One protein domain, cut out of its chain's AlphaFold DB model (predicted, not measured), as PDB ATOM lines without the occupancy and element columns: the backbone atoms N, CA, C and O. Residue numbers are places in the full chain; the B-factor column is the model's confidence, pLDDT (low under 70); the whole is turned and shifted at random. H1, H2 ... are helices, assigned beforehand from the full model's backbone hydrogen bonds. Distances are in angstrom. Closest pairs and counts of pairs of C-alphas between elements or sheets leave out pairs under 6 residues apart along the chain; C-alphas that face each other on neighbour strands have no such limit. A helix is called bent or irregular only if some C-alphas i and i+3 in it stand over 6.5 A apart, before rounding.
ATOM      1  N   PHE A 774       3.497 -36.356  76.102       79.69
ATOM      2  CA  PHE A 774       2.121 -35.903  75.881       79.69
ATOM      3  C   PHE A 774       2.065 -34.432  75.444       79.69
ATOM      4  O   PHE A 774       1.573 -34.147  74.355       79.69
ATOM      5  N   ALA A 775       2.667 -33.521  76.217       79.69
ATOM      6  CA  ALA A 775       2.702 -32.094  75.883       79.69
ATOM      7  C   ALA A 775       3.412 -31.817  74.542       79.69
ATOM      8  O   ALA A 775       2.938 -31.028  73.739       79.69
ATOM      9  N   ILE A 776       4.506 -32.529  74.249       82.94
ATOM     10  CA  ILE A 776       5.260 -32.382  72.988       82.94
ATOM     11  C   ILE A 776       4.418 -32.834  71.780       82.94
ATOM     12  O   ILE A 776       4.492 -32.233  70.712       82.94
ATOM     13  N   ARG A 777       3.607 -33.892  71.928       82.06
ATOM     14  CA  ARG A 777       2.688 -34.341  70.868       82.06
ATOM     15  C   ARG A 777       1.564 -33.337  70.637       82.06
ATOM     16  O   ARG A 777       1.292 -33.023  69.487       82.06
ATOM     17  N   LYS A 778       0.984 -32.794  71.708       84.56
ATOM     18  CA  LYS A 778      -0.044 -31.750  71.620       84.56
ATOM     19  C   LYS A 778       0.488 -30.489  70.927       84.56
ATOM     20  O   LYS A 778      -0.164 -29.943  70.044       84.56
ATOM     21  N   ASP A 779       1.714 -30.085  71.257       89.88
ATOM     22  CA  ASP A 779       2.412 -28.982  70.590       89.88
ATOM     23  C   ASP A 779       2.628 -29.254  69.099       89.88
ATOM     24  O   ASP A 779       2.493 -28.344  68.279       89.88
ATOM     25  N   LYS A 780       2.930 -30.507  68.735       88.94
ATOM     26  CA  LYS A 780       3.049 -30.921  67.334       88.94
ATOM     27  C   LYS A 780       1.728 -30.753  66.601       88.94
ATOM     28  O   LYS A 780       1.701 -30.102  65.566       88.94
ATOM     29  N   GLU A 781       0.656 -31.319  67.145       87.25
ATOM     30  CA  GLU A 781      -0.683 -31.258  66.550       87.25
ATOM     31  C   GLU A 781      -1.127 -29.807  66.337       87.25
ATOM     32  O   GLU A 781      -1.641 -29.455  65.275       87.25
ATOM     33  N   TYR A 782      -0.846 -28.938  67.310       91.12
ATOM     34  CA  TYR A 782      -1.102 -27.510  67.180       91.12
ATOM     35  C   TYR A 782      -0.275 -26.868  66.052       91.12
ATOM     36  O   TYR A 782      -0.844 -26.193  65.193       91.12
ATOM     37  N   LEU A 783       1.044 -27.096  65.987       91.56
ATOM     38  CA  LEU A 783       1.891 -26.543  64.917       91.56
ATOM     39  C   LEU A 783       1.513 -27.074  63.526       91.56
ATOM     40  O   LEU A 783       1.511 -26.298  62.570       91.56
ATOM     41  N   ASP A 784       1.158 -28.355  63.419       87.31
ATOM     42  CA  ASP A 784       0.654 -28.974  62.190       87.31
ATOM     43  C   ASP A 784      -0.648 -28.277  61.751       87.31
ATOM     44  O   ASP A 784      -0.800 -27.904  60.586       87.31
ATOM     45  N   SER A 785      -1.551 -27.997  62.700       88.44
ATOM     46  CA  SER A 785      -2.804 -27.287  62.420       88.44
ATOM     47  C   SER A 785      -2.580 -25.873  61.873       88.44
ATOM     48  O   SER A 785      -3.309 -25.450  60.978       88.44
ATOM     49  N   LEU A 786      -1.532 -25.168  62.320       88.62
ATOM     50  CA  LEU A 786      -1.178 -23.820  61.852       88.62
ATOM     51  C   LEU A 786      -0.634 -23.784  60.413       88.62
ATOM     52  O   LEU A 786      -0.557 -22.707  59.810       88.62
ATOM     53  N   GLN A 787      -0.240 -24.930  59.853       83.50
ATOM     54  CA  GLN A 787       0.214 -25.033  58.463       83.50
ATOM     55  C   GLN A 787      -0.919 -25.281  57.464       83.50
ATOM     56  O   GLN A 787      -0.700 -25.145  56.257       83.50
ATOM     57  N   ASP A 788      -2.122 -25.596  57.949       83.31
ATOM     58  CA  ASP A 788      -3.307 -25.776  57.120       83.31
ATOM     59  C   ASP A 788      -3.608 -24.501  56.305       83.31
ATOM     60  O   ASP A 788      -3.458 -23.361  56.762       83.31
ATOM     61  N   THR A 789      -4.051 -24.704  55.067       79.69
ATOM     62  CA  THR A 789      -4.487 -23.627  54.170       79.69
ATOM     63  C   THR A 789      -5.789 -22.975  54.633       79.69
ATOM     64  O   THR A 789      -6.071 -21.846  54.233       79.69
ATOM     65  N   ARG A 790      -6.563 -23.662  55.488       82.38
ATOM     66  CA  ARG A 790      -7.842 -23.191  56.031       82.38
ATOM     67  C   ARG A 790      -7.785 -23.055  57.551       82.38
ATOM     68  O   ARG A 790      -8.098 -23.992  58.291       82.38
ATOM     69  N   GLN A 791      -7.441 -21.856  58.012       87.56
ATOM     70  CA  GLN A 791      -7.427 -21.533  59.435       87.56
ATOM     71  C   GLN A 791      -8.804 -21.108  59.951       87.56
ATOM     72  O   GLN A 791      -9.651 -20.584  59.221       87.56
ATOM     73  N   THR A 792      -9.017 -21.335  61.242       88.31
ATOM     74  CA  THR A 792     -10.112 -20.757  62.030       88.31
ATOM     75  C   THR A 792      -9.514 -20.096  63.268       88.31
ATOM     76  O   THR A 792      -8.389 -20.411  63.659       88.31
ATOM     77  N   MET A 793     -10.246 -19.175  63.899       89.19
ATOM     78  CA  MET A 793      -9.760 -18.522  65.120       89.19
ATOM     79  C   MET A 793      -9.511 -19.529  66.243       89.19
ATOM     80  O   MET A 793      -8.501 -19.421  66.929       89.19
ATOM     81  N   ASP A 794     -10.368 -20.542  66.371       86.69
ATOM     82  CA  ASP A 794     -10.202 -21.595  67.374       86.69
ATOM     83  C   ASP A 794      -8.948 -22.438  67.115       86.69
ATOM     84  O   ASP A 794      -8.222 -22.739  68.051       86.69
ATOM     85  N   LYS A 795      -8.621 -22.757  65.853       87.75
ATOM     86  CA  LYS A 795      -7.366 -23.462  65.524       87.75
ATOM     87  C   LYS A 795      -6.128 -22.628  65.869       87.75
ATOM     88  O   LYS A 795      -5.128 -23.179  66.308       87.75
ATOM     89  N   VAL A 796      -6.191 -21.309  65.671       89.75
ATOM     90  CA  VAL A 796      -5.039 -20.416  65.877       89.75
ATOM     91  C   VAL A 796      -4.862 -20.014  67.340       89.75
ATOM     92  O   VAL A 796      -3.738 -19.951  67.818       89.75
ATOM     93  N   PHE A 797      -5.934 -19.728  68.073       90.69
ATOM     94  CA  PHE A 797      -5.838 -19.230  69.449       90.69
ATOM     95  C   PHE A 797      -6.203 -20.272  70.510       90.69
ATOM     96  O   PHE A 797      -5.943 -20.036  71.686       90.69
ATOM     97  N   SER A 798      -6.773 -21.414  70.120       87.19
ATOM     98  CA  SER A 798      -7.287 -22.510  70.960       87.19
ATOM     99  C   SER A 798      -8.436 -22.152  71.910       87.19
ATOM    100  O   SER A 798      -9.345 -22.958  72.080       87.19
ATOM    101  N   SER A 799      -8.417 -20.984  72.560       88.56
ATOM    102  CA  SER A 799      -9.469 -20.547  73.484       88.56
ATOM    103  C   SER A 799      -9.595 -19.025  73.577       88.56
ATOM    104  O   SER A 799      -8.652 -18.269  73.318       88.56
ATOM    105  N   SER A 800     -10.763 -18.571  74.032       89.75
ATOM    106  CA  SER A 800     -11.061 -17.166  74.330       89.75
ATOM    107  C   SER A 800     -10.093 -16.547  75.348       89.75
ATOM    108  O   SER A 800      -9.675 -15.400  75.187       89.75
ATOM    109  N   GLY A 801      -9.673 -17.311  76.362       88.69
ATOM    110  CA  GLY A 801      -8.688 -16.864  77.353       88.69
ATOM    111  C   GLY A 801      -7.297 -16.639  76.750       88.69
ATOM    112  O   GLY A 801      -6.709 -15.570  76.937       88.69
ATOM    113  N   LYS A 802      -6.803 -17.588  75.942       90.06
ATOM    114  CA  LYS A 802      -5.523 -17.455  75.224       90.06
ATOM    115  C   LYS A 802      -5.552 -16.308  74.211       90.06
ATOM    116  O   LYS A 802      -4.569 -15.573  74.105       90.06
ATOM    117  N   PHE A 803      -6.677 -16.097  73.524       92.44
ATOM    118  CA  PHE A 803      -6.858 -14.938  72.648       92.44
ATOM    119  C   PHE A 803      -6.764 -13.611  73.418       92.44
ATOM    120  O   PHE A 803      -6.061 -12.705  72.973       92.44
ATOM    121  N   LEU A 804      -7.407 -13.484  74.585       91.44
ATOM    122  CA  LEU A 804      -7.323 -12.264  75.399       91.44
ATOM    123  C   LEU A 804      -5.897 -11.983  75.883       91.44
ATOM    124  O   LEU A 804      -5.472 -10.829  75.858       91.44
ATOM    125  N   LEU A 805      -5.145 -13.016  76.275       90.94
ATOM    126  CA  LEU A 805      -3.725 -12.875  76.615       90.94
ATOM    127  C   LEU A 805      -2.907 -12.406  75.407       90.94
ATOM    128  O   LEU A 805      -2.134 -11.454  75.512       90.94
ATOM    129  N   PHE A 806      -3.130 -13.022  74.246       93.19
ATOM    130  CA  PHE A 806      -2.470 -12.644  73.003       93.19
ATOM    131  C   PHE A 806      -2.763 -11.184  72.635       93.19
ATOM    132  O   PHE A 806      -1.838 -10.407  72.393       93.19
ATOM    133  N   ALA A 807      -4.036 -10.789  72.656       91.81
ATOM    134  CA  ALA A 807      -4.477  -9.429  72.386       91.81
ATOM    135  C   ALA A 807      -3.879  -8.438  73.399       91.81
ATOM    136  O   ALA A 807      -3.371  -7.387  73.008       91.81
ATOM    137  N   ASN A 808      -3.840  -8.798  74.689       91.94
ATOM    138  CA  ASN A 808      -3.235  -7.968  75.728       91.94
ATOM    139  C   ASN A 808      -1.727  -7.782  75.530       91.94
ATOM    140  O   ASN A 808      -1.180  -6.786  75.988       91.94
ATOM    141  N   SER A 809      -1.028  -8.699  74.867       88.81
ATOM    142  CA  SER A 809       0.406  -8.561  74.593       88.81
ATOM    143  C   SER A 809       0.715  -7.891  73.250       88.81
ATOM    144  O   SER A 809       1.777  -7.284  73.113       88.81
ATOM    145  N   CYS A 810      -0.186  -7.994  72.270       88.69
ATOM    146  CA  CYS A 810       0.090  -7.637  70.874       88.69
ATOM    147  C   CYS A 810      -0.546  -6.330  70.393       88.69
ATOM    148  O   CYS A 810      -0.023  -5.735  69.448       88.69
ATOM    149  N   LEU A 811      -1.663  -5.923  70.999       90.56
ATOM    150  CA  LEU A 811      -2.324  -4.654  70.695       90.56
ATOM    151  C   LEU A 811      -1.629  -3.522  71.454       90.56
ATOM    152  O   LEU A 811      -1.024  -3.770  72.502       90.56
ATOM    153  N   GLU A 812      -1.674  -2.306  70.927       86.94
ATOM    154  CA  GLU A 812      -0.886  -1.167  71.429       86.94
ATOM    155  C   GLU A 812      -1.775  -0.116  72.099       86.94
ATOM    156  O   GLU A 812      -1.468   0.344  73.198       86.94
ATOM    157  N   SER A 813      -2.929   0.175  71.499       90.12
ATOM    158  CA  SER A 813      -3.794   1.289  71.880       90.12
ATOM    159  C   SER A 813      -4.373   1.177  73.292       90.12
ATOM    160  O   SER A 813      -4.850   0.127  73.744       90.12
ATOM    161  N   THR A 814      -4.391   2.309  73.996       87.44
ATOM    162  CA  THR A 814      -4.869   2.390  75.384       87.44
ATOM    163  C   THR A 814      -6.350   2.028  75.532       87.44
ATOM    164  O   THR A 814      -6.760   1.436  76.532       87.44
ATOM    165  N   GLU A 815      -7.154   2.336  74.519       87.44
ATOM    166  CA  GLU A 815      -8.589   2.098  74.448       87.44
ATOM    167  C   GLU A 815      -8.890   0.601  74.378       87.44
ATOM    168  O   GLU A 815      -9.680   0.086  75.177       87.44
ATOM    169  N   VAL A 816      -8.196  -0.120  73.493       87.50
ATOM    170  CA  VAL A 816      -8.358  -1.570  73.357       87.50
ATOM    171  C   VAL A 816      -7.784  -2.289  74.576       87.50
ATOM    172  O   VAL A 816      -8.409  -3.214  75.101       87.50
ATOM    173  N   LYS A 817      -6.655  -1.817  75.125       89.88
ATOM    174  CA  LYS A 817      -6.111  -2.318  76.402       89.88
ATOM    175  C   LYS A 817      -7.105  -2.168  77.541       89.88
ATOM    176  O   LYS A 817      -7.241  -3.085  78.349       89.88
ATOM    177  N   ARG A 818      -7.828  -1.046  77.618       88.69
ATOM    178  CA  ARG A 818      -8.875  -0.837  78.628       88.69
ATOM    179  C   ARG A 818     -10.022  -1.836  78.446       88.69
ATOM    180  O   ARG A 818     -10.469  -2.407  79.440       88.69
ATOM    181  N   ALA A 819     -10.447  -2.101  77.210       87.94
ATOM    182  CA  ALA A 819     -11.482  -3.093  76.911       87.94
ATOM    183  C   ALA A 819     -11.061  -4.524  77.307       87.94
ATOM    184  O   ALA A 819     -11.822  -5.234  77.970       87.94
ATOM    185  N   ILE A 820      -9.825  -4.922  76.994       90.75
ATOM    186  CA  ILE A 820      -9.254  -6.213  77.414       90.75
ATOM    187  C   ILE A 820      -9.142  -6.281  78.940       90.75
ATOM    188  O   ILE A 820      -9.561  -7.256  79.566       90.75
ATOM    189  N   SER A 821      -8.637  -5.214  79.559       88.75
ATOM    190  CA  SER A 821      -8.458  -5.115  81.006       88.75
ATOM    191  C   SER A 821      -9.777  -5.275  81.762       88.75
ATOM    192  O   SER A 821      -9.794  -5.939  82.791       88.75
ATOM    193  N   ASN A 822     -10.896  -4.764  81.242       88.31
ATOM    194  CA  ASN A 822     -12.217  -4.966  81.850       88.31
ATOM    195  C   ASN A 822     -12.640  -6.443  81.906       88.31
ATOM    196  O   ASN A 822     -13.400  -6.820  82.795       88.31
ATOM    197  N   SER A 823     -12.135  -7.273  80.989       86.81
ATOM    198  CA  SER A 823     -12.393  -8.718  80.979       86.81
ATOM    199  C   SER A 823     -11.465  -9.476  81.937       86.81
ATOM    200  O   SER A 823     -11.902 -10.421  82.583       86.81
ATOM    201  N   ILE A 824     -10.203  -9.046  82.072       88.62
ATOM    202  CA  ILE A 824      -9.173  -9.743  82.871       88.62
ATOM    203  C   ILE A 824      -9.169  -9.309  84.351       88.62
ATOM    204  O   ILE A 824      -8.926 -10.125  85.242       88.62
ATOM    205  N   LYS A 825      -9.453  -8.031  84.643       89.69
ATOM    206  CA  LYS A 825      -9.408  -7.438  85.996       89.69
ATOM    207  C   LYS A 825     -10.193  -8.208  87.062       89.69
ATOM    208  O   LYS A 825      -9.649  -8.340  88.157       89.69
ATOM    209  N   PRO A 826     -11.418  -8.709  86.803       89.00
ATOM    210  CA  PRO A 826     -12.156  -9.479  87.802       89.00
ATOM    211  C   PRO A 826     -11.370 -10.694  88.312       89.00
ATOM    212  O   PRO A 826     -11.318 -10.922  89.517       89.00
ATOM    213  N   ILE A 827     -10.671 -11.401  87.415       86.25
ATOM    214  CA  ILE A 827      -9.838 -12.564  87.751       86.25
ATOM    215  C   ILE A 827      -8.600 -12.124  88.531       86.25
ATOM    216  O   ILE A 827      -8.279 -12.702  89.565       86.25
ATOM    217  N   TYR A 828      -7.918 -11.075  88.062       87.50
ATOM    218  CA  TYR A 828      -6.732 -10.539  88.731       87.50
ATOM    219  C   TYR A 828      -7.024 -10.093  90.170       87.50
ATOM    220  O   TYR A 828      -6.297 -10.468  91.085       87.50
ATOM    221  N   PHE A 829      -8.091  -9.319  90.394       87.81
ATOM    222  CA  PHE A 829      -8.420  -8.822  91.731       87.81
ATOM    223  C   PHE A 829      -8.898  -9.927  92.669       87.81
ATOM    224  O   PHE A 829      -8.591  -9.873  93.856       87.81
ATOM    225  N   ALA A 830      -9.626 -10.921  92.160       83.94
ATOM    226  CA  ALA A 830     -10.025 -12.065  92.966       83.94
ATOM    227  C   ALA A 830      -8.810 -12.933  93.356       83.94
ATOM    228  O   ALA A 830      -8.661 -13.271  94.526       83.94
ATOM    229  N   LEU A 831      -7.871 -13.176  92.431       83.50
ATOM    230  CA  LEU A 831      -6.593 -13.837  92.739       83.50
ATOM    231  C   LEU A 831      -5.738 -13.046  93.737       83.50
ATOM    232  O   LEU A 831      -5.180 -13.620  94.667       83.50
ATOM    233  N   ALA A 832      -5.647 -11.724  93.574       84.38
ATOM    234  CA  ALA A 832      -4.890 -10.871  94.486       84.38
ATOM    235  C   ALA A 832      -5.458 -10.904  95.914       84.38
ATOM    236  O   ALA A 832      -4.695 -10.832  96.875       84.38
ATOM    237  N   LYS A 833      -6.783 -11.043  96.056       84.38
ATOM    238  CA  LYS A 833      -7.453 -11.201  97.355       84.38
ATOM    239  C   LYS A 833      -7.226 -12.577  97.984       84.38
ATOM    240  O   LYS A 833      -7.109 -12.643  99.202       84.38
ATOM    241  N   LEU A 834      -7.108 -13.639  97.181       78.75
ATOM    242  CA  LEU A 834      -6.734 -14.975  97.669       78.75
ATOM    243  C   LEU A 834      -5.295 -15.014  98.212       78.75
ATOM    244  O   LEU A 834      -4.992 -15.789  99.117       78.75
ATOM    245  N   GLY A 835      -4.395 -14.173  97.692       78.12
ATOM    246  CA  GLY A 835      -3.036 -14.032  98.218       78.12
ATOM    247  C   GLY A 835      -2.270 -15.360  98.238       78.12
ATOM    248  O   GLY A 835      -2.175 -16.048  97.222       78.12
ATOM    249  N   SER A 836      -1.720 -15.742  99.396       71.75
ATOM    250  CA  SER A 836      -0.982 -17.005  99.557       71.75
ATOM    251  C   SER A 836      -1.849 -18.255  99.372       71.75
ATOM    252  O   SER A 836      -1.308 -19.303  99.023       71.75
ATOM    253  N   ALA A 837      -3.175 -18.153  99.531       70.12
ATOM    254  CA  ALA A 837      -4.093 -19.265  99.293       70.12
ATOM    255  C   ALA A 837      -4.163 -19.663  97.808       70.12
ATOM    256  O   ALA A 837      -4.542 -20.786  97.496       70.12
ATOM    257  N   ALA A 838      -3.736 -18.786  96.890       67.56
ATOM    258  CA  ALA A 838      -3.683 -19.069  95.458       67.56
ATOM    259  C   ALA A 838      -2.541 -20.023  95.045       67.56
ATOM    260  O   ALA A 838      -2.402 -20.307  93.860       67.56
ATOM    261  N   ASN A 839      -1.697 -20.496  95.977       71.44
ATOM    262  CA  ASN A 839      -0.612 -21.458  95.714       71.44
ATOM    263  C   ASN A 839       0.322 -21.078  94.540       71.44
ATOM    264  O   ASN A 839       0.863 -21.942  93.854       71.44
ATOM    265  N   GLY A 840       0.524 -19.777  94.298       73.12
ATOM    266  CA  GLY A 840       1.378 -19.277  93.213       73.12
ATOM    267  C   GLY A 840       0.736 -19.263  91.819       73.12
ATOM    268  O   GLY A 840       1.429 -18.959  90.852       73.12
ATOM    269  N   VAL A 841      -0.566 -19.550  91.701       78.25
ATOM    270  CA  VAL A 841      -1.309 -19.503  90.432       78.25
ATOM    271  C   VAL A 841      -1.495 -18.058  89.970       78.25
ATOM    272  O   VAL A 841      -1.986 -17.206  90.713       78.25
ATOM    273  N   THR A 842      -1.130 -17.773  88.718       83.88
ATOM    274  CA  THR A 842      -1.253 -16.434  88.130       83.88
ATOM    275  C   THR A 842      -2.503 -16.289  87.258       83.88
ATOM    276  O   THR A 842      -3.096 -17.262  86.789       83.88
ATOM    277  N   THR A 843      -2.894 -15.044  86.965       83.94
ATOM    278  CA  THR A 843      -3.992 -14.752  86.023       83.94
ATOM    279  C   THR A 843      -3.729 -15.327  84.627       83.94
ATOM    280  O   THR A 843      -4.665 -15.740  83.945       83.94
ATOM    281  N   ASN A 844      -2.460 -15.389  84.210       84.44
ATOM    282  CA  ASN A 844      -2.077 -15.976  82.929       84.44
ATOM    283  C   ASN A 844      -2.291 -17.494  82.921       84.44
ATOM    284  O   ASN A 844      -2.759 -18.019  81.914       84.44
ATOM    285  N   ASP A 845      -2.007 -18.180  84.031       78.31
ATOM    286  CA  ASP A 845      -2.198 -19.631  84.139       78.31
ATOM    287  C   ASP A 845      -3.685 -19.992  84.011       78.31
ATOM    288  O   ASP A 845      -4.047 -20.855  83.208       78.31
ATOM    289  N   LEU A 846      -4.568 -19.250  84.693       79.88
ATOM    290  CA  LEU A 846      -6.021 -19.448  84.592       79.88
ATOM    291  C   LEU A 846      -6.546 -19.234  83.166       79.88
ATOM    292  O   LEU A 846      -7.329 -20.032  82.654       79.88
ATOM    293  N   LEU A 847      -6.119 -18.161  82.497       85.12
ATOM    294  CA  LEU A 847      -6.597 -17.840  81.147       85.12
ATOM    295  C   LEU A 847      -6.022 -18.769  80.066       85.12
ATOM    296  O   LEU A 847      -6.597 -18.877  78.982       85.12
ATOM    297  N   ARG A 848      -4.906 -19.449  80.342       81.94
ATOM    298  CA  ARG A 848      -4.255 -20.362  79.397       81.94
ATOM    299  C   ARG A 848      -4.845 -21.776  79.415       81.94
ATOM    300  O   ARG A 848      -4.845 -22.418  78.368       81.94
ATOM    301  N   HIS A 849      -5.351 -22.250  80.555       70.06
ATOM    302  CA  HIS A 849      -5.750 -23.654  80.752       70.06
ATOM    303  C   HIS A 849      -7.268 -23.919  80.764       70.06
ATOM    304  O   HIS A 849      -7.691 -25.057  80.948       70.06
ATOM    305  N   THR A 850      -8.108 -22.909  80.538       58.69
ATOM    306  CA  THR A 850      -9.559 -23.016  80.746       58.69
ATOM    307  C   THR A 850     -10.335 -23.412  79.486       58.69
ATOM    308  O   THR A 850     -10.573 -22.605  78.587       58.69
ATOM    309  N   CYS A 851     -10.754 -24.679  79.438       53.81
ATOM    310  CA  CYS A 851     -11.959 -25.118  78.717       53.81
ATOM    311  C   CYS A 851     -13.091 -25.495  79.694       53.81
ATOM    312  O   CYS A 851     -14.255 -25.383  79.326       53.81
ATOM    313  N   ASP A 852     -12.751 -25.833  80.946       65.44
ATOM    314  CA  ASP A 852     -13.680 -26.046  82.059       65.44
ATOM    315  C   ASP A 852     -13.128 -25.367  83.338       65.44
ATOM    316  O   ASP A 852     -12.157 -25.850  83.933       65.44
ATOM    317  N   PRO A 853     -13.660 -24.191  83.728       64.75
ATOM    318  CA  PRO A 853     -13.211 -23.462  84.915       64.75
ATOM    319  C   PRO A 853     -13.382 -24.245  86.220       64.75
ATOM    320  O   PRO A 853     -12.554 -24.095  87.117       64.75
ATOM    321  N   GLU A 854     -14.420 -25.077  86.323       65.81
ATOM    322  CA  GLU A 854     -14.754 -25.817  87.542       65.81
ATOM    323  C   GLU A 854     -13.744 -26.953  87.762       65.81
ATOM    324  O   GLU A 854     -13.157 -27.085  88.837       65.81
ATOM    325  N   GLU A 855     -13.442 -27.716  86.706       63.66
ATOM    326  CA  GLU A 855     -12.445 -28.791  86.732       63.66
ATOM    327  C   GLU A 855     -11.033 -28.265  87.044       63.66
ATOM    328  O   GLU A 855     -10.320 -28.837  87.873       63.66
ATOM    329  N   PHE A 856     -10.638 -27.138  86.441       63.84
ATOM    330  CA  PHE A 856      -9.320 -26.546  86.677       63.84
ATOM    331  C   PHE A 856      -9.172 -26.007  88.106       63.84
ATOM    332  O   PHE A 856      -8.156 -26.271  88.749       63.84
ATOM    333  N   LEU A 857     -10.182 -25.299  88.628       69.12
ATOM    334  CA  LEU A 857     -10.178 -24.777  90.003       69.12
ATOM    335  C   LEU A 857     -10.177 -25.909  91.044       69.12
ATOM    336  O   LEU A 857      -9.483 -25.807  92.060       69.12
ATOM    337  N   ASN A 858     -10.877 -27.013  90.765       68.44
ATOM    338  CA  ASN A 858     -10.823 -28.235  91.569       68.44
ATOM    339  C   ASN A 858      -9.427 -28.880  91.534       68.44
ATOM    340  O   ASN A 858      -8.920 -29.307  92.572       68.44
ATOM    341  N   HIS A 859      -8.774 -28.909  90.367       63.25
ATOM    342  CA  HIS A 859      -7.436 -29.482  90.192       63.25
ATOM    343  C   HIS A 859      -6.347 -28.730  90.976       63.25
ATOM    344  O   HIS A 859      -5.438 -29.353  91.520       63.25
ATOM    345  N   ILE A 860      -6.465 -27.404  91.093       64.94
ATOM    346  CA  ILE A 860      -5.557 -26.565  91.899       64.94
ATOM    347  C   ILE A 860      -6.021 -26.388  93.358       64.94
ATOM    348  O   ILE A 860      -5.489 -25.541  94.074       64.94
ATOM    349  N   ALA A 861      -6.982 -27.209  93.804       63.72
ATOM    350  CA  ALA A 861      -7.520 -27.256  95.165       63.72
ATOM    351  C   ALA A 861      -8.123 -25.929  95.680       63.72
ATOM    352  O   ALA A 861      -8.145 -25.682  96.883       63.72
ATOM    353  N   LEU A 862      -8.656 -25.094  94.782       66.69
ATOM    354  CA  LEU A 862      -9.315 -23.819  95.110       66.69
ATOM    355  C   LEU A 862     -10.849 -23.942  95.227       66.69
ATOM    356  O   LEU A 862     -11.570 -22.952  95.118       66.69
ATOM    357  N   SER A 863     -11.385 -25.144  95.454       55.81
ATOM    358  CA  SER A 863     -12.825 -25.400  95.347       55.81
ATOM    359  C   SER A 863     -13.655 -24.971  96.572       55.81
ATOM    360  O   SER A 863     -13.504 -25.511  97.671       55.81
ATOM    361  N   GLY A 864     -14.642 -24.099  96.342       55.75
ATOM    362  CA  GLY A 864     -16.017 -24.301  96.824       55.75
ATOM    363  C   GLY A 864     -16.496 -23.647  98.128       55.75
ATOM    364  O   GLY A 864     -17.682 -23.777  98.432       55.75
ATOM    365  N   LYS A 865     -15.669 -22.939  98.909       55.81
ATOM    366  CA  LYS A 865     -16.165 -22.208 100.106       55.81
ATOM    367  C   LYS A 865     -15.738 -20.747 100.223       55.81
ATOM    368  O   LYS A 865     -16.297 -20.040 101.059       55.81
ATOM    369  N   ASP A 866     -14.799 -20.302  99.397       69.06
ATOM    370  CA  ASP A 866     -14.288 -18.935  99.437       69.06
ATOM    371  C   ASP A 866     -15.000 -18.059  98.397       69.06
ATOM    372  O   ASP A 866     -15.164 -18.471  97.243       69.06
ATOM    373  N   LYS A 867     -15.447 -16.859  98.787       78.12
ATOM    374  CA  LYS A 867     -16.222 -15.965  97.897       78.12
ATOM    375  C   LYS A 867     -15.386 -15.526  96.694       78.12
ATOM    376  O   LYS A 867     -15.897 -15.324  95.597       78.12
ATOM    377  N   GLU A 868     -14.085 -15.403  96.902       81.12
ATOM    378  CA  GLU A 868     -13.094 -15.021  95.914       81.12
ATOM    379  C   GLU A 868     -12.878 -16.123  94.865       81.12
ATOM    380  O   GLU A 868     -12.744 -15.809  93.683       81.12
ATOM    381  N   ALA A 869     -12.917 -17.403  95.255       76.25
ATOM    382  CA  ALA A 869     -12.828 -18.524  94.316       76.25
ATOM    383  C   ALA A 869     -14.068 -18.606  93.407       76.25
ATOM    384  O   ALA A 869     -13.933 -18.778  92.196       76.25
ATOM    385  N   GLN A 870     -15.261 -18.369  93.966       79.88
ATOM    386  CA  GLN A 870     -16.507 -18.265  93.191       79.88
ATOM    387  C   GLN A 870     -16.470 -17.086  92.206       79.88
ATOM    388  O   GLN A 870     -16.865 -17.221  91.051       79.88
ATOM    389  N   ALA A 871     -15.919 -15.938  92.617       83.12
ATOM    390  CA  ALA A 871     -15.760 -14.785  91.730       83.12
ATOM    391  C   ALA A 871     -14.808 -15.063  90.545       83.12
ATOM    392  O   ALA A 871     -15.019 -14.538  89.449       83.12
ATOM    393  N   ILE A 872     -13.769 -15.888  90.741       83.31
ATOM    394  CA  ILE A 872     -12.880 -16.342  89.656       83.31
ATOM    395  C   ILE A 872     -13.641 -17.252  88.691       83.31
ATOM    396  O   ILE A 872     -13.556 -17.053  87.477       83.31
ATOM    397  N   GLU A 873     -14.395 -18.215  89.217       82.19
ATOM    398  CA  GLU A 873     -15.199 -19.152  88.431       82.19
ATOM    399  C   GLU A 873     -16.220 -18.419  87.548       82.19
ATOM    400  O   GLU A 873     -16.254 -18.619  86.333       82.19
ATOM    401  N   GLU A 874     -16.981 -17.483  88.124       84.94
ATOM    402  CA  GLU A 874     -17.955 -16.666  87.394       84.94
ATOM    403  C   GLU A 874     -17.297 -15.826  86.288       84.94
ATOM    404  O   GLU A 874     -17.811 -15.734  85.164       84.94
ATOM    405  N   ALA A 875     -16.144 -15.216  86.582       86.00
ATOM    406  CA  ALA A 875     -15.408 -14.408  85.617       86.00
ATOM    407  C   ALA A 875     -14.862 -15.254  84.455       86.00
ATOM    408  O   ALA A 875     -14.982 -14.853  83.293       86.00
ATOM    409  N   LEU A 876     -14.313 -16.438  84.742       84.69
ATOM    410  CA  LEU A 876     -13.828 -17.375  83.727       84.69
ATOM    411  C   LEU A 876     -14.974 -17.945  82.891       84.69
ATOM    412  O   LEU A 876     -14.873 -17.967  81.664       84.69
ATOM    413  N   ALA A 877     -16.091 -18.322  83.516       84.06
ATOM    414  CA  ALA A 877     -17.283 -18.792  82.817       84.06
ATOM    415  C   ALA A 877     -17.827 -17.727  81.850       84.06
ATOM    416  O   ALA A 877     -18.239 -18.046  80.734       84.06
ATOM    417  N   LYS A 878     -17.784 -16.443  82.232       86.31
ATOM    418  CA  LYS A 878     -18.187 -15.331  81.357       86.31
ATOM    419  C   LYS A 878     -17.284 -15.186  80.127       86.31
ATOM    420  O   LYS A 878     -17.790 -14.866  79.053       86.31
ATOM    421  N   ILE A 879     -15.979 -15.418  80.271       86.44
ATOM    422  CA  ILE A 879     -15.027 -15.407  79.149       86.44
ATOM    423  C   ILE A 879     -15.233 -16.639  78.260       86.44
ATOM    424  O   ILE A 879     -15.304 -16.493  77.042       86.44
ATOM    425  N   CYS A 880     -15.386 -17.828  78.851       81.56
ATOM    426  CA  CYS A 880     -15.542 -19.090  78.119       81.56
ATOM    427  C   CYS A 880     -16.874 -19.184  77.357       81.56
ATOM    428  O   CYS A 880     -16.939 -19.834  76.320       81.56
ATOM    429  N   LYS A 881     -17.931 -18.506  77.828       84.56
ATOM    430  CA  LYS A 881     -19.223 -18.419  77.124       84.56
ATOM    431  C   LYS A 881     -19.175 -17.592  75.836       84.56
ATOM    432  O   LYS A 881     -20.077 -17.730  75.015       84.56
ATOM    433  N   LYS A 882     -18.187 -16.708  75.668       86.69
ATOM    434  CA  LYS A 882     -18.030 -15.910  74.446       86.69
ATOM    435  C   LYS A 882     -17.137 -16.640  73.452       86.69
ATOM    436  O   LYS A 882     -16.057 -17.100  73.824       86.69
ATOM    437  N   SER A 883     -17.551 -16.675  72.187       89.00
ATOM    438  CA  SER A 883     -16.679 -17.135  71.104       89.00
ATOM    439  C   SER A 883     -15.510 -16.159  70.898       89.00
ATOM    440  O   SER A 883     -15.605 -14.973  71.242       89.00
ATOM    441  N   ILE A 884     -14.403 -16.635  70.317       90.69
ATOM    442  CA  ILE A 884     -13.286 -15.752  69.945       90.69
ATOM    443  C   ILE A 884     -13.764 -14.701  68.930       90.69
ATOM    444  O   ILE A 884     -13.382 -13.539  69.028       90.69
ATOM    445  N   GLU A 885     -14.654 -15.082  68.011       91.12
ATOM    446  CA  GLU A 885     -15.253 -14.187  67.014       91.12
ATOM    447  C   GLU A 885     -15.994 -13.013  67.681       91.12
ATOM    448  O   GLU A 885     -15.753 -11.853  67.329       91.12
ATOM    449  N   ASP A 886     -16.812 -13.286  68.704       90.50
ATOM    450  CA  ASP A 886     -17.529 -12.255  69.468       90.50
ATOM    451  C   ASP A 886     -16.572 -11.340  70.236       90.50
ATOM    452  O   ASP A 886     -16.757 -10.122  70.268       90.50
ATOM    453  N   LEU A 887     -15.519 -11.904  70.839       90.06
ATOM    454  CA  LEU A 887     -14.504 -11.122  71.548       90.06
ATOM    455  C   LEU A 887     -13.744 -10.193  70.602       90.06
ATOM    456  O   LEU A 887     -13.553  -9.021  70.922       90.06
ATOM    457  N   VAL A 888     -13.337 -10.682  69.429       92.12
ATOM    458  CA  VAL A 888     -12.670  -9.860  68.410       92.12
ATOM    459  C   VAL A 888     -13.607  -8.747  67.936       92.12
ATOM    460  O   VAL A 888     -13.177  -7.599  67.818       92.12
ATOM    461  N   ALA A 889     -14.888  -9.053  67.705       90.00
ATOM    462  CA  ALA A 889     -15.885  -8.063  67.304       90.00
ATOM    463  C   ALA A 889     -16.100  -6.987  68.382       90.00
ATOM    464  O   ALA A 889     -16.140  -5.797  68.061       90.00
ATOM    465  N   ASP A 890     -16.186  -7.376  69.655       89.06
ATOM    466  CA  ASP A 890     -16.328  -6.453  70.785       89.06
ATOM    467  C   ASP A 890     -15.091  -5.560  70.958       89.06
ATOM    468  O   ASP A 890     -15.228  -4.347  71.138       89.06
ATOM    469  N   LEU A 891     -13.881  -6.118  70.834       90.62
ATOM    470  CA  LEU A 891     -12.647  -5.328  70.851       90.62
ATOM    471  C   LEU A 891     -12.595  -4.362  69.666       90.62
ATOM    472  O   LEU A 891     -12.257  -3.193  69.840       90.62
ATOM    473  N   ARG A 892     -13.003  -4.797  68.472       89.31
ATOM    474  CA  ARG A 892     -12.992  -3.947  67.276       89.31
ATOM    475  C   ARG A 892     -13.970  -2.774  67.376       89.31
ATOM    476  O   ARG A 892     -13.651  -1.703  66.868       89.31
ATOM    477  N   LYS A 893     -15.110  -2.933  68.064       87.75
ATOM    478  CA  LYS A 893     -16.061  -1.834  68.354       87.75
ATOM    479  C   LYS A 893     -15.457  -0.740  69.238       87.75
ATOM    480  O   LYS A 893     -15.909   0.399  69.174       87.75
ATOM    481  N   SER A 894     -14.455  -1.070  70.058       83.94
ATOM    482  CA  SER A 894     -13.745  -0.074  70.872       83.94
ATOM    483  C   SER A 894     -12.795   0.812  70.050       83.94
ATOM    484  O   SER A 894     -12.399   1.879  70.516       83.94
ATOM    485  N   CYS A 895     -12.496   0.428  68.803       83.31
ATOM    486  CA  CYS A 895     -11.729   1.225  67.855       83.31
ATOM    487  C   CYS A 895     -12.661   2.041  66.943       83.31
ATOM    488  O   CYS A 895     -13.526   1.479  66.269       83.31
ATOM    489  N   LYS A 896     -12.440   3.356  66.828       77.25
ATOM    490  CA  LYS A 896     -13.149   4.185  65.837       77.25
ATOM    491  C   LYS A 896     -12.685   3.830  64.418       77.25
ATOM    492  O   LYS A 896     -11.485   3.728  64.166       77.25
ATOM    493  N   ALA A 897     -13.625   3.653  63.489       71.56
ATOM    494  CA  ALA A 897     -13.304   3.439  62.078       71.56
ATOM    495  C   ALA A 897     -12.567   4.669  61.514       71.56
ATOM    496  O   ALA A 897     -13.014   5.794  61.722       71.56
ATOM    497  N   GLY A 898     -11.436   4.453  60.833       70.25
ATOM    498  CA  GLY A 898     -10.585   5.533  60.315       70.25
ATOM    499  C   GLY A 898      -9.666   6.194  61.353       70.25
ATOM    500  O   GLY A 898      -9.102   7.242  61.067       70.25
ATOM    501  N   ALA A 899      -9.515   5.615  62.550       78.69
ATOM    502  CA  ALA A 899      -8.522   6.080  63.517       78.69
ATOM    503  C   ALA A 899      -7.090   5.933  62.971       78.69
ATOM    504  O   ALA A 899      -6.773   4.944  62.312       78.69
ATOM    505  N   GLU A 900      -6.225   6.893  63.287       80.00
ATOM    506  CA  GLU A 900      -4.805   6.875  62.921       80.00
ATOM    507  C   GLU A 900      -3.929   6.382  64.091       80.00
ATOM    508  O   GLU A 900      -4.401   6.176  65.213       80.00
ATOM    509  N   GLY A 901      -2.638   6.156  63.836       86.88
ATOM    510  CA  GLY A 901      -1.683   5.725  64.862       86.88
ATOM    511  C   GLY A 901      -1.913   4.294  65.369       86.88
ATOM    512  O   GLY A 901      -2.256   3.394  64.602       86.88
ATOM    513  N   GLU A 902      -1.683   4.066  66.664       86.12
ATOM    514  CA  GLU A 902      -1.808   2.747  67.315       86.12
ATOM    515  C   GLU A 902      -3.229   2.175  67.222       86.12
ATOM    516  O   GLU A 902      -3.411   0.995  66.921       86.12
ATOM    517  N   LEU A 903      -4.247   3.022  67.402       86.31
ATOM    518  CA  LEU A 903      -5.655   2.616  67.380       86.31
ATOM    519  C   LEU A 903      -6.104   2.163  65.981       86.31
ATOM    520  O   LEU A 903      -6.883   1.214  65.856       86.31
ATOM    521  N   GLY A 904      -5.579   2.803  64.930       86.38
ATOM    522  CA  GLY A 904      -5.782   2.392  63.539       86.38
ATOM    523  C   GLY A 904      -5.159   1.035  63.225       86.38
ATOM    524  O   GLY A 904      -5.826   0.159  62.670       86.38
ATOM    525  N   ARG A 905      -3.903   0.825  63.646       88.12
ATOM    526  CA  ARG A 905      -3.192  -0.455  63.464       88.12
ATOM    527  C   ARG A 905      -3.887  -1.609  64.189       88.12
ATOM    528  O   ARG A 905      -4.006  -2.696  63.623       88.12
ATOM    529  N   ASP A 906      -4.380  -1.377  65.405       91.12
ATOM    530  CA  ASP A 906      -5.142  -2.377  66.159       91.12
ATOM    531  C   ASP A 906      -6.492  -2.691  65.491       91.12
ATOM    532  O   ASP A 906      -6.862  -3.863  65.381       91.12
ATOM    533  N   HIS A 907      -7.209  -1.675  64.986       90.31
ATOM    534  CA  HIS A 907      -8.462  -1.876  64.248       90.31
ATOM    535  C   HIS A 907      -8.255  -2.734  62.995       90.31
ATOM    536  O   HIS A 907      -9.038  -3.652  62.729       90.31
ATOM    537  N   GLU A 908      -7.205  -2.445  62.223       89.00
ATOM    538  CA  GLU A 908      -6.864  -3.199  61.019       89.00
ATOM    539  C   GLU A 908      -6.488  -4.645  61.358       89.00
ATOM    540  O   GLU A 908      -6.995  -5.583  60.739       89.00
ATOM    541  N   PHE A 909      -5.657  -4.841  62.386       91.31
ATOM    542  CA  PHE A 909      -5.255  -6.170  62.829       91.31
ATOM    543  C   PHE A 909      -6.453  -7.020  63.278       91.31
ATOM    544  O   PHE A 909      -6.604  -8.152  62.816       91.31
ATOM    545  N   LEU A 910      -7.355  -6.471  64.100       92.25
ATOM    546  CA  LEU A 910      -8.593  -7.156  64.498       92.25
ATOM    547  C   LEU A 910      -9.495  -7.461  63.287       92.25
ATOM    548  O   LEU A 910     -10.147  -8.504  63.245       92.25
ATOM    549  N   GLY A 911      -9.495  -6.596  62.268       89.94
ATOM    550  CA  GLY A 911     -10.155  -6.854  60.987       89.94
ATOM    551  C   GLY A 911      -9.581  -8.067  60.247       89.94
ATOM    552  O   GLY A 911     -10.344  -8.901  59.760       89.94
ATOM    553  N   ARG A 912      -8.251  -8.216  60.216       91.19
ATOM    554  CA  ARG A 912      -7.581  -9.390  59.628       91.19
ATOM    555  C   ARG A 912      -7.873 -10.669  60.411       91.19
ATOM    556  O   ARG A 912      -8.073 -11.711  59.797       91.19
ATOM    557  N   VAL A 913      -7.966 -10.586  61.742       91.56
ATOM    558  CA  VAL A 913      -8.382 -11.721  62.581       91.56
ATOM    559  C   VAL A 913      -9.804 -12.170  62.223       91.56
ATOM    560  O   VAL A 913     -10.016 -13.362  62.025       91.56
ATOM    561  N   LEU A 914     -10.759 -11.246  62.036       90.31
ATOM    562  CA  LEU A 914     -12.124 -11.566  61.568       90.31
ATOM    563  C   LEU A 914     -12.155 -12.221  60.180       90.31
ATOM    564  O   LEU A 914     -12.979 -13.097  59.931       90.31
ATOM    565  N   ALA A 915     -11.235 -11.841  59.296       87.88
ATOM    566  CA  ALA A 915     -11.113 -12.405  57.953       87.88
ATOM    567  C   ALA A 915     -10.384 -13.766  57.903       87.88
ATOM    568  O   ALA A 915     -10.211 -14.337  56.826       87.88
ATOM    569  N   LEU A 916      -9.953 -14.312  59.047       87.38
ATOM    570  CA  LEU A 916      -9.153 -15.537  59.097       87.38
ATOM    571  C   LEU A 916      -9.923 -16.788  58.639       87.38
ATOM    572  O   LEU A 916      -9.305 -17.739  58.168       87.38
ATOM    573  N   LYS A 917     -11.259 -16.797  58.742       83.75
ATOM    574  CA  LYS A 917     -12.105 -17.970  58.468       83.75
ATOM    575  C   LYS A 917     -11.890 -18.519  57.050       83.75
ATOM    576  O   LYS A 917     -12.368 -17.953  56.073       83.75
ATOM    577  N   GLY A 918     -11.197 -19.654  56.954       78.12
ATOM    578  CA  GLY A 918     -10.901 -20.335  55.690       78.12
ATOM    579  C   GLY A 918      -9.705 -19.773  54.915       78.12
ATOM    580  O   GLY A 918      -9.540 -20.125  53.749       78.12
ATOM    581  N   THR A 919      -8.871 -18.933  55.534       85.62
ATOM    582  CA  THR A 919      -7.657 -18.365  54.920       85.62
ATOM    583  C   THR A 919      -6.380 -18.894  55.594       85.62
ATOM    584  O   THR A 919      -6.452 -19.419  56.707       85.62
ATOM    585  N   PRO A 920      -5.199 -18.830  54.945       87.00
ATOM    586  CA  PRO A 920      -3.951 -19.308  55.544       87.00
ATOM    587  C   PRO A 920      -3.429 -18.336  56.609       87.00
ATOM    588  O   PRO A 920      -3.597 -17.130  56.473       87.00
ATOM    589  N   LEU A 921      -2.669 -18.828  57.595       87.75
ATOM    590  CA  LEU A 921      -2.125 -18.027  58.711       87.75
ATOM    591  C   LEU A 921      -1.372 -16.751  58.277       87.75
ATOM    592  O   LEU A 921      -1.343 -15.756  58.999       87.75
ATOM    593  N   GLY A 922      -0.771 -16.767  57.083       84.31
ATOM    594  CA  GLY A 922      -0.070 -15.615  56.513       84.31
ATOM    595  C   GLY A 922      -0.943 -14.367  56.318       84.31
ATOM    596  O   GLY A 922      -0.393 -13.269  56.280       84.31
ATOM    597  N   THR A 923      -2.275 -14.495  56.251       85.56
ATOM    598  CA  THR A 923      -3.199 -13.348  56.138       85.56
ATOM    599  C   THR A 923      -3.179 -12.437  57.362       85.56
ATOM    600  O   THR A 923      -3.428 -11.240  57.232       85.56
ATOM    601  N   LEU A 924      -2.806 -12.959  58.536       87.12
ATOM    602  CA  LEU A 924      -2.674 -12.156  59.753       87.12
ATOM    603  C   LEU A 924      -1.471 -11.206  59.715       87.12
ATOM    604  O   LEU A 924      -1.459 -10.227  60.462       87.12
ATOM    605  N   GLN A 925      -0.476 -11.482  58.860       87.44
ATOM    606  CA  GLN A 925       0.781 -10.730  58.751       87.44
ATOM    607  C   GLN A 925       1.418 -10.449  60.126       87.44
ATOM    608  O   GLN A 925       1.728  -9.305  60.465       87.44
ATOM    609  N   LEU A 926       1.573 -11.489  60.952       90.00
ATOM    610  CA  LEU A 926       2.188 -11.333  62.267       90.00
ATOM    611  C   LEU A 926       3.685 -11.047  62.107       90.00
ATOM    612  O   LEU A 926       4.397 -11.772  61.410       90.00
ATOM    613  N   ASP A 927       4.172 -10.028  62.807       88.62
ATOM    614  CA  ASP A 927       5.606  -9.803  62.966       88.62
ATOM    615  C   ASP A 927       6.243 -10.893  63.857       88.62
ATOM    616  O   ASP A 927       5.569 -11.793  64.377       88.62
ATOM    617  N   ALA A 928       7.563 -10.834  64.039       87.25
ATOM    618  CA  ALA A 928       8.293 -11.812  64.844       87.25
ATOM    619  C   ALA A 928       7.815 -11.853  66.309       87.25
ATOM    620  O   ALA A 928       7.726 -12.933  66.893       87.25
ATOM    621  N   LYS A 929       7.459 -10.696  66.886       89.56
ATOM    622  CA  LYS A 929       7.003 -10.562  68.279       89.56
ATOM    623  C   LYS A 929       5.632 -11.201  68.478       89.56
ATOM    624  O   LYS A 929       5.457 -12.013  69.385       89.56
ATOM    625  N   ARG A 930       4.672 -10.883  67.613       91.25
ATOM    626  CA  ARG A 930       3.315 -11.441  67.621       91.25
ATOM    627  C   ARG A 930       3.339 -12.933  67.294       91.25
ATOM    628  O   ARG A 930       2.657 -13.707  67.953       91.25
ATOM    629  N   SER A 931       4.183 -13.361  66.353       92.56
ATOM    630  CA  SER A 931       4.374 -14.786  66.040       92.56
ATOM    631  C   SER A 931       4.930 -15.560  67.242       92.56
ATOM    632  O   SER A 931       4.403 -16.615  67.586       92.56
ATOM    633  N   ALA A 932       5.953 -15.029  67.920       91.12
ATOM    634  CA  ALA A 932       6.502 -15.643  69.128       91.12
ATOM    635  C   ALA A 932       5.461 -15.704  70.253       91.12
ATOM    636  O   ALA A 932       5.293 -16.751  70.868       91.12
ATOM    637  N   MET A 933       4.712 -14.621  70.481       91.62
ATOM    638  CA  MET A 933       3.672 -14.567  71.512       91.62
ATOM    639  C   MET A 933       2.545 -15.575  71.266       91.62
ATOM    640  O   MET A 933       2.120 -16.264  72.191       91.62
ATOM    641  N   LEU A 934       2.096 -15.713  70.014       92.94
ATOM    642  CA  LEU A 934       1.101 -16.714  69.627       92.94
ATOM    643  C   LEU A 934       1.559 -18.129  70.003       92.94
ATOM    644  O   LEU A 934       0.793 -18.898  70.585       92.94
ATOM    645  N   LEU A 935       2.810 -18.463  69.680       93.38
ATOM    646  CA  LEU A 935       3.390 -19.765  69.989       93.38
ATOM    647  C   LEU A 935       3.582 -19.957  71.498       93.38
ATOM    648  O   LEU A 935       3.223 -21.002  72.023       93.38
ATOM    649  N   LEU A 936       4.070 -18.946  72.219       91.25
ATOM    650  CA  LEU A 936       4.286 -19.017  73.668       91.25
ATOM    651  C   LEU A 936       3.007 -19.288  74.458       91.25
ATOM    652  O   LEU A 936       3.058 -19.975  75.473       91.25
ATOM    653  N   LEU A 937       1.871 -18.757  74.009       89.06
ATOM    654  CA  LEU A 937       0.588 -18.943  74.687       89.06
ATOM    655  C   LEU A 937      -0.038 -20.313  74.403       89.06
ATOM    656  O   LEU A 937      -0.757 -20.848  75.250       89.06
ATOM    657  N   ASN A 938       0.239 -20.889  73.232       89.62
ATOM    658  CA  ASN A 938      -0.410 -22.118  72.784       89.62
ATOM    659  C   ASN A 938       0.425 -23.386  72.979       89.62
ATOM    660  O   ASN A 938      -0.168 -24.433  73.216       89.62
ATOM    661  N   LEU A 939       1.755 -23.295  72.930       90.25
ATOM    662  CA  LEU A 939       2.655 -24.425  73.175       90.25
ATOM    663  C   LEU A 939       2.766 -24.696  74.674       90.25
ATOM    664  O   LEU A 939       3.007 -23.768  75.435       90.25
ATOM    665  N   GLU A 940       2.609 -25.937  75.107       82.31
ATOM    666  CA  GLU A 940       2.579 -26.353  76.515       82.31
ATOM    667  C   GLU A 940       3.871 -27.053  76.961       82.31
ATOM    668  O   GLU A 940       4.128 -27.161  78.159       82.31
ATOM    669  N   SER A 941       4.711 -27.510  76.029       84.25
ATOM    670  CA  SER A 941       5.976 -28.176  76.355       84.25
ATOM    671  C   SER A 941       7.143 -27.196  76.566       84.25
ATOM    672  O   SER A 941       7.027 -25.975  76.422       84.25
ATOM    673  N   HIS A 942       8.335 -27.741  76.839       84.50
ATOM    674  CA  HIS A 942       9.593 -26.986  76.931       84.50
ATOM    675  C   HIS A 942       9.954 -26.213  75.652       84.50
ATOM    676  O   HIS A 942      10.830 -25.346  75.665       84.50
ATOM    677  N   ILE A 943       9.274 -26.503  74.546       87.62
ATOM    678  CA  ILE A 943       9.440 -25.827  73.262       87.62
ATOM    679  C   ILE A 943       9.006 -24.365  73.363       87.62
ATOM    680  O   ILE A 943       9.649 -23.511  72.758       87.62
ATOM    681  N   ALA A 944       8.017 -24.043  74.206       86.56
ATOM    682  CA  ALA A 944       7.641 -22.662  74.494       86.56
ATOM    683  C   ALA A 944       8.830 -21.858  75.054       86.56
ATOM    684  O   ALA A 944       9.168 -20.794  74.536       86.56
ATOM    685  N   ALA A 945       9.548 -22.394  76.048       85.38
ATOM    686  CA  ALA A 945      10.744 -21.746  76.596       85.38
ATOM    687  C   ALA A 945      11.836 -21.547  75.529       85.38
ATOM    688  O   ALA A 945      12.556 -20.554  75.530       85.38
ATOM    689  N   ARG A 946      11.925 -22.462  74.561       84.69
ATOM    690  CA  ARG A 946      12.876 -22.354  73.455       84.69
ATOM    691  C   ARG A 946      12.487 -21.263  72.459       84.69
ATOM    692  O   ARG A 946      13.353 -20.495  72.053       84.69
ATOM    693  N   VAL A 947      11.201 -21.145  72.122       89.12
ATOM    694  CA  VAL A 947      10.674 -20.029  71.316       89.12
ATOM    695  C   VAL A 947      10.978 -18.693  71.991       89.12
ATOM    696  O   VAL A 947      11.408 -17.761  71.312       89.12
ATOM    697  N   LYS A 948      10.833 -18.616  73.322       88.38
ATOM    698  CA  LYS A 948      11.216 -17.434  74.105       88.38
ATOM    699  C   LYS A 948      12.700 -17.104  73.920       88.38
ATOM    700  O   LYS A 948      13.016 -15.990  73.519       88.38
ATOM    701  N   ASN A 949      13.589 -18.079  74.101       86.62
ATOM    702  CA  ASN A 949      15.032 -17.870  73.937       86.62
ATOM    703  C   ASN A 949      15.406 -17.456  72.503       86.62
ATOM    704  O   ASN A 949      16.248 -16.587  72.311       86.62
ATOM    705  N   MET A 950      14.778 -18.048  71.478       86.50
ATOM    706  CA  MET A 950      15.001 -17.667  70.075       86.50
ATOM    707  C   MET A 950      14.548 -16.232  69.791       86.50
ATOM    708  O   MET A 950      15.184 -15.524  69.009       86.50
ATOM    709  N   PHE A 951      13.442 -15.812  70.405       88.19
ATOM    710  CA  PHE A 951      12.949 -14.446  70.314       88.19
ATOM    711  C   PHE A 951      13.903 -13.461  71.003       88.19
ATOM    712  O   PHE A 951      14.312 -12.486  70.378       88.19
ATOM    713  N   GLU A 952      14.316 -13.746  72.241       89.19
ATOM    714  CA  GLU A 952      15.248 -12.916  73.022       89.19
ATOM    715  C   GLU A 952      16.633 -12.811  72.364       89.19
ATOM    716  O   GLU A 952      17.243 -11.746  72.376       89.19
ATOM    717  N   ALA A 953      17.096 -13.877  71.706       84.62
ATOM    718  CA  ALA A 953      18.340 -13.894  70.935       84.62
ATOM    719  C   ALA A 953      18.222 -13.247  69.536       84.62
ATOM    720  O   ALA A 953      19.156 -13.332  68.740       84.62
ATOM    721  N   GLY A 954      17.071 -12.663  69.180       85.69
ATOM    722  CA  GLY A 954      16.854 -11.995  67.891       85.69
ATOM    723  C   GLY A 954      16.767 -12.928  66.674       85.69
ATOM    724  O   GLY A 954      16.647 -12.462  65.543       85.69
ATOM    725  N   GLN A 955      16.761 -14.250  66.868       86.25
ATOM    726  CA  GLN A 955      16.810 -15.235  65.778       86.25
ATOM    727  C   GLN A 955      15.537 -15.254  64.919       86.25
ATOM    728  O   GLN A 955      15.562 -15.725  63.779       86.25
ATOM    729  N   LEU A 956      14.421 -14.748  65.456       88.94
ATOM    730  CA  LEU A 956      13.127 -14.671  64.771       88.94
ATOM    731  C   LEU A 956      12.938 -13.373  63.968       88.94
ATOM    732  O   LEU A 956      11.991 -13.284  63.185       88.94
ATOM    733  N   ALA A 957      13.811 -12.376  64.143       87.12
ATOM    734  CA  ALA A 957      13.668 -11.063  63.519       87.12
ATOM    735  C   ALA A 957      13.637 -11.155  61.981       87.12
ATOM    736  O   ALA A 957      14.378 -11.927  61.372       87.12
ATOM    737  N   GLY A 958      12.739 -10.392  61.350       81.88
ATOM    738  CA  GLY A 958      12.582 -10.342  59.889       81.88
ATOM    739  C   GLY A 958      12.018 -11.611  59.233       81.88
ATOM    740  O   GLY A 958      11.864 -11.645  58.013       81.88
ATOM    741  N   ARG A 959      11.696 -12.667  59.996       86.50
ATOM    742  CA  ARG A 959      11.144 -13.913  59.443       86.50
ATOM    743  C   ARG A 959       9.610 -13.865  59.412       86.50
ATOM    744  O   ARG A 959       9.001 -13.466  60.402       86.50
ATOM    745  N   PRO A 960       8.960 -14.326  58.325       86.56
ATOM    746  CA  PRO A 960       7.504 -14.420  58.282       86.56
ATOM    747  C   PRO A 960       6.998 -15.522  59.223       86.56
ATOM    748  O   PRO A 960       7.671 -16.539  59.412       86.56
ATOM    749  N   THR A 961       5.773 -15.372  59.738       88.38
ATOM    750  CA  THR A 961       5.128 -16.317  60.675       88.38
ATOM    751  C   THR A 961       5.226 -17.765  60.214       88.38
ATOM    752  O   THR A 961       5.625 -18.630  60.986       88.38
ATOM    753  N   LYS A 962       4.951 -18.037  58.929       87.06
ATOM    754  CA  LYS A 962       5.031 -19.391  58.360       87.06
ATOM    755  C   LYS A 962       6.423 -20.007  58.523       87.06
ATOM    756  O   LYS A 962       6.536 -21.183  58.859       87.06
ATOM    757  N   ARG A 963       7.486 -19.221  58.314       87.19
ATOM    758  CA  ARG A 963       8.873 -19.686  58.466       87.19
ATOM    759  C   ARG A 963       9.209 -19.930  59.934       87.19
ATOM    760  O   ARG A 963       9.852 -20.927  60.224       87.19
ATOM    761  N   ILE A 964       8.739 -19.071  60.842       89.94
ATOM    762  CA  ILE A 964       8.906 -19.268  62.290       89.94
ATOM    763  C   ILE A 964       8.215 -20.567  62.734       89.94
ATOM    764  O   ILE A 964       8.860 -21.404  63.356       89.94
ATOM    765  N   VAL A 965       6.952 -20.778  62.348       90.38
ATOM    766  CA  VAL A 965       6.193 -22.007  62.649       90.38
ATOM    767  C   VAL A 965       6.915 -23.241  62.110       90.38
ATOM    768  O   VAL A 965       7.134 -24.185  62.862       90.38
ATOM    769  N   THR A 966       7.351 -23.209  60.846       88.00
ATOM    770  CA  THR A 966       8.079 -24.327  60.216       88.00
ATOM    771  C   THR A 966       9.375 -24.640  60.965       88.00
ATOM    772  O   THR A 966       9.625 -25.786  61.299       88.00
ATOM    773  N   MET A 967      10.167 -23.626  61.327       87.12
ATOM    774  CA  MET A 967      11.403 -23.841  62.089       87.12
ATOM    775  C   MET A 967      11.160 -24.475  63.461       87.12
ATOM    776  O   MET A 967      11.921 -25.345  63.884       87.12
ATOM    777  N   VAL A 968      10.126 -24.022  64.177       89.25
ATOM    778  CA  VAL A 968       9.777 -24.564  65.497       89.25
ATOM    779  C   VAL A 968       9.267 -26.000  65.361       89.25
ATOM    780  O   VAL A 968       9.649 -26.855  66.155       89.25
ATOM    781  N   GLN A 969       8.471 -26.283  64.331       88.81
ATOM    782  CA  GLN A 969       7.949 -27.615  64.027       88.81
ATOM    783  C   GLN A 969       9.056 -28.590  63.605       88.81
ATOM    784  O   GLN A 969       9.129 -29.684  64.157       88.81
ATOM    785  N   ASP A 970       9.949 -28.199  62.692       84.88
ATOM    786  CA  ASP A 970      11.094 -29.016  62.271       84.88
ATOM    787  C   ASP A 970      11.950 -29.390  63.483       84.88
ATOM    788  O   ASP A 970      12.348 -30.545  63.666       84.88
ATOM    789  N   ARG A 971      12.174 -28.417  64.375       85.12
ATOM    790  CA  ARG A 971      12.915 -28.641  65.612       85.12
ATOM    791  C   ARG A 971      12.175 -29.567  66.577       85.12
ATOM    792  O   ARG A 971      12.794 -30.476  67.127       85.12
ATOM    793  N   LEU A 972      10.878 -29.356  66.781       87.56
ATOM    794  CA  LEU A 972      10.031 -30.222  67.602       87.56
ATOM    795  C   LEU A 972      10.071 -31.663  67.085       87.56
ATOM    796  O   LEU A 972      10.264 -32.596  67.859       87.56
ATOM    797  N   GLN A 973       9.921 -31.845  65.773       85.06
ATOM    798  CA  GLN A 973       9.937 -33.151  65.129       85.06
ATOM    799  C   GLN A 973      11.302 -33.828  65.288       85.06
ATOM    800  O   GLN A 973      11.362 -35.028  65.567       85.06
ATOM    801  N   TRP A 974      12.392 -33.064  65.174       86.81
ATOM    802  CA  TRP A 974      13.748 -33.537  65.446       86.81
ATOM    803  C   TRP A 974      13.903 -34.035  66.894       86.81
ATOM    804  O   TRP A 974      14.355 -35.160  67.103       86.81
ATOM    805  N   GLU A 975      13.457 -33.266  67.894       87.25
ATOM    806  CA  GLU A 975      13.544 -33.667  69.311       87.25
ATOM    807  C   GLU A 975      12.645 -34.870  69.622       87.25
ATOM    808  O   GLU A 975      13.062 -35.815  70.294       87.25
ATOM    809  N   LEU A 976      11.427 -34.877  69.082       85.06
ATOM    810  CA  LEU A 976      10.453 -35.947  69.265       85.06
ATOM    811  C   LEU A 976      10.949 -37.277  68.682       85.06
ATOM    812  O   LEU A 976      10.717 -38.324  69.284       85.06
ATOM    813  N   ASN A 977      11.683 -37.257  67.565       84.50
ATOM    814  CA  ASN A 977      12.320 -38.454  67.011       84.50
ATOM    815  C   ASN A 977      13.356 -39.049  67.978       84.50
ATOM    816  O   ASN A 977      13.370 -40.263  68.196       84.50
ATOM    817  N   ILE A 978      14.178 -38.206  68.609       88.06
ATOM    818  CA  ILE A 978      15.194 -38.655  69.571       88.06
ATOM    819  C   ILE A 978      14.533 -39.151  70.864       88.06
ATOM    820  O   ILE A 978      14.897 -40.207  71.379       88.06
ATOM    821  N   ILE A 979      13.503 -38.453  71.354       86.06
ATOM    822  CA  ILE A 979      12.720 -38.860  72.530       86.06
ATOM    823  C   ILE A 979      11.998 -40.193  72.286       86.06
ATOM    824  O   ILE A 979      11.962 -41.044  73.175       86.06
ATOM    825  N   ARG A 980      11.448 -40.421  71.085       83.75
ATOM    826  CA  ARG A 980      10.856 -41.715  70.697       83.75
ATOM    827  C   ARG A 980      11.901 -42.832  70.762       83.75
ATOM    828  O   ARG A 980      11.613 -43.879  71.340       83.75
ATOM    829  N   ALA A 981      13.103 -42.604  70.228       82.69
ATOM    830  CA  ALA A 981      14.200 -43.570  70.301       82.69
ATOM    831  C   ALA A 981      14.621 -43.853  71.756       82.69
ATOM    832  O   ALA A 981      14.743 -45.012  72.143       82.69
ATOM    833  N   TYR A 982      14.734 -42.812  72.586       84.88
ATOM    834  CA  TYR A 982      15.021 -42.928  74.019       84.88
ATOM    835  C   TYR A 982      13.953 -43.748  74.765       84.88
ATOM    836  O   TYR A 982      14.267 -44.722  75.449       84.88
ATOM    837  N   ASN A 983      12.674 -43.412  74.578       82.00
ATOM    838  CA  ASN A 983      11.554 -44.091  75.231       82.00
ATOM    839  C   ASN A 983      11.371 -45.536  74.745       82.00
ATOM    840  O   ASN A 983      10.921 -46.379  75.517       82.00
ATOM    841  N   LYS A 984      11.734 -45.871  73.503       80.69
ATOM    842  CA  LYS A 984      11.695 -47.262  73.018       80.69
ATOM    843  C   LYS A 984      12.602 -48.185  73.836       80.69
ATOM    844  O   LYS A 984      12.306 -49.365  73.978       80.69
ATOM    845  N   LEU A 985      13.682 -47.638  74.384       72.94
ATOM    846  CA  LEU A 985      14.698 -48.375  75.124       72.94
ATOM    847  C   LEU A 985      14.529 -48.250  76.653       72.94
ATOM    848  O   LEU A 985      15.478 -48.487  77.402       72.94
ATOM    849  N   THR A 986      13.357 -47.822  77.136       64.94
ATOM    850  CA  THR A 986      13.043 -47.744  78.577       64.94
ATOM    851  C   THR A 986      12.303 -48.994  79.048       64.94
ATOM    852  O   THR A 986      11.255 -49.338  78.508       64.94
TER     853      THR A 986
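AT A GLANCE: This is residues 774 to 986 of the 990 residues of an uncharacterized protein of Desulfovibrio ferrophilus (UniProt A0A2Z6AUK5). Two helical lobes pack together through H3 and H11, side by side and running opposite ways. One lobe has H3, H5, H7 and H8 packed on the kinked H4, with H9 on H8 and H6 on H7; the other joins the hairpin of H11 and H12 to the long H13, with H1 along H13, and residues 980 to 986 stick out. The printed part has 213 residues, with thirteen named helices in the order H1 to H13 and no named strand: all helix. It is compact, with a radius of gyration of the C-alphas of 18.4 A and spans of 54 by 49 by 32 A.

HOW THE PARTS SIT: Start at H4, residues 814 to 838, with a kink of 54 degrees near residue 823; it is irregular, C-alphas 833 and 836 being 9.0 A apart. Its residues 823 to 834 touch H7, residues 867 to 880, closest at the C-alphas of Ala 830 and Glu 868, 5.2 A. H3, residues 800 to 810, touches H5, residues 843 to 849, at Gly 801 and Leu 847, C-alphas 4.4 A apart. H6, residues 853 to 859, touches H7 at Pro 853 and Glu 873, C-alphas 5.9 A apart. H8, residues 884 to 893, and H9, residues 901 to 914, form a hairpin at 30 degrees, closest C-alphas Arg 892 and His 907, 5.8 A. H2, residues 793 to 797, only just touches H8, with 3 pairs of C-alphas within 8 A. Cross to H11, residues 928 to 938: it touches H3, opposite ways at a shallow tilt of 24 degrees, closest C-alphas Cys 810 and Arg 930, 6.0 A. H11, H12, residues 942 to 952, and H13, residues 961 to 984, are an up and down bundle, each running against the one before. H1, residues 774 to 785, touches residues 965 to 976 of H13, closest C-alphas Leu 783 and Gln 969, 6.2 A. H10, residues 921 to 924, touches H9 and H13. Every O i to N i+4 pair is within hydrogen-bond range in the helices except H4, with 15 of 21, and H10, too short for one.

IN THESE COORDINATES: Find C-alpha 774 at (2.121, -35.903, 75.881), where H1 begins. H4 runs 29.4 A from C-alpha 814 at (-4.869, 2.390, 75.384). H13 runs 34.0 A to C-alpha 984 at (11.695, -47.262, 73.018).

THE WHOLE: The C-alphas farthest apart, Gly 898 and Leu 985, are 61.4 A apart. The printed part has no cut and no long link. Look for pLDDT under 70 at residues 838, 850 to 866 and 986.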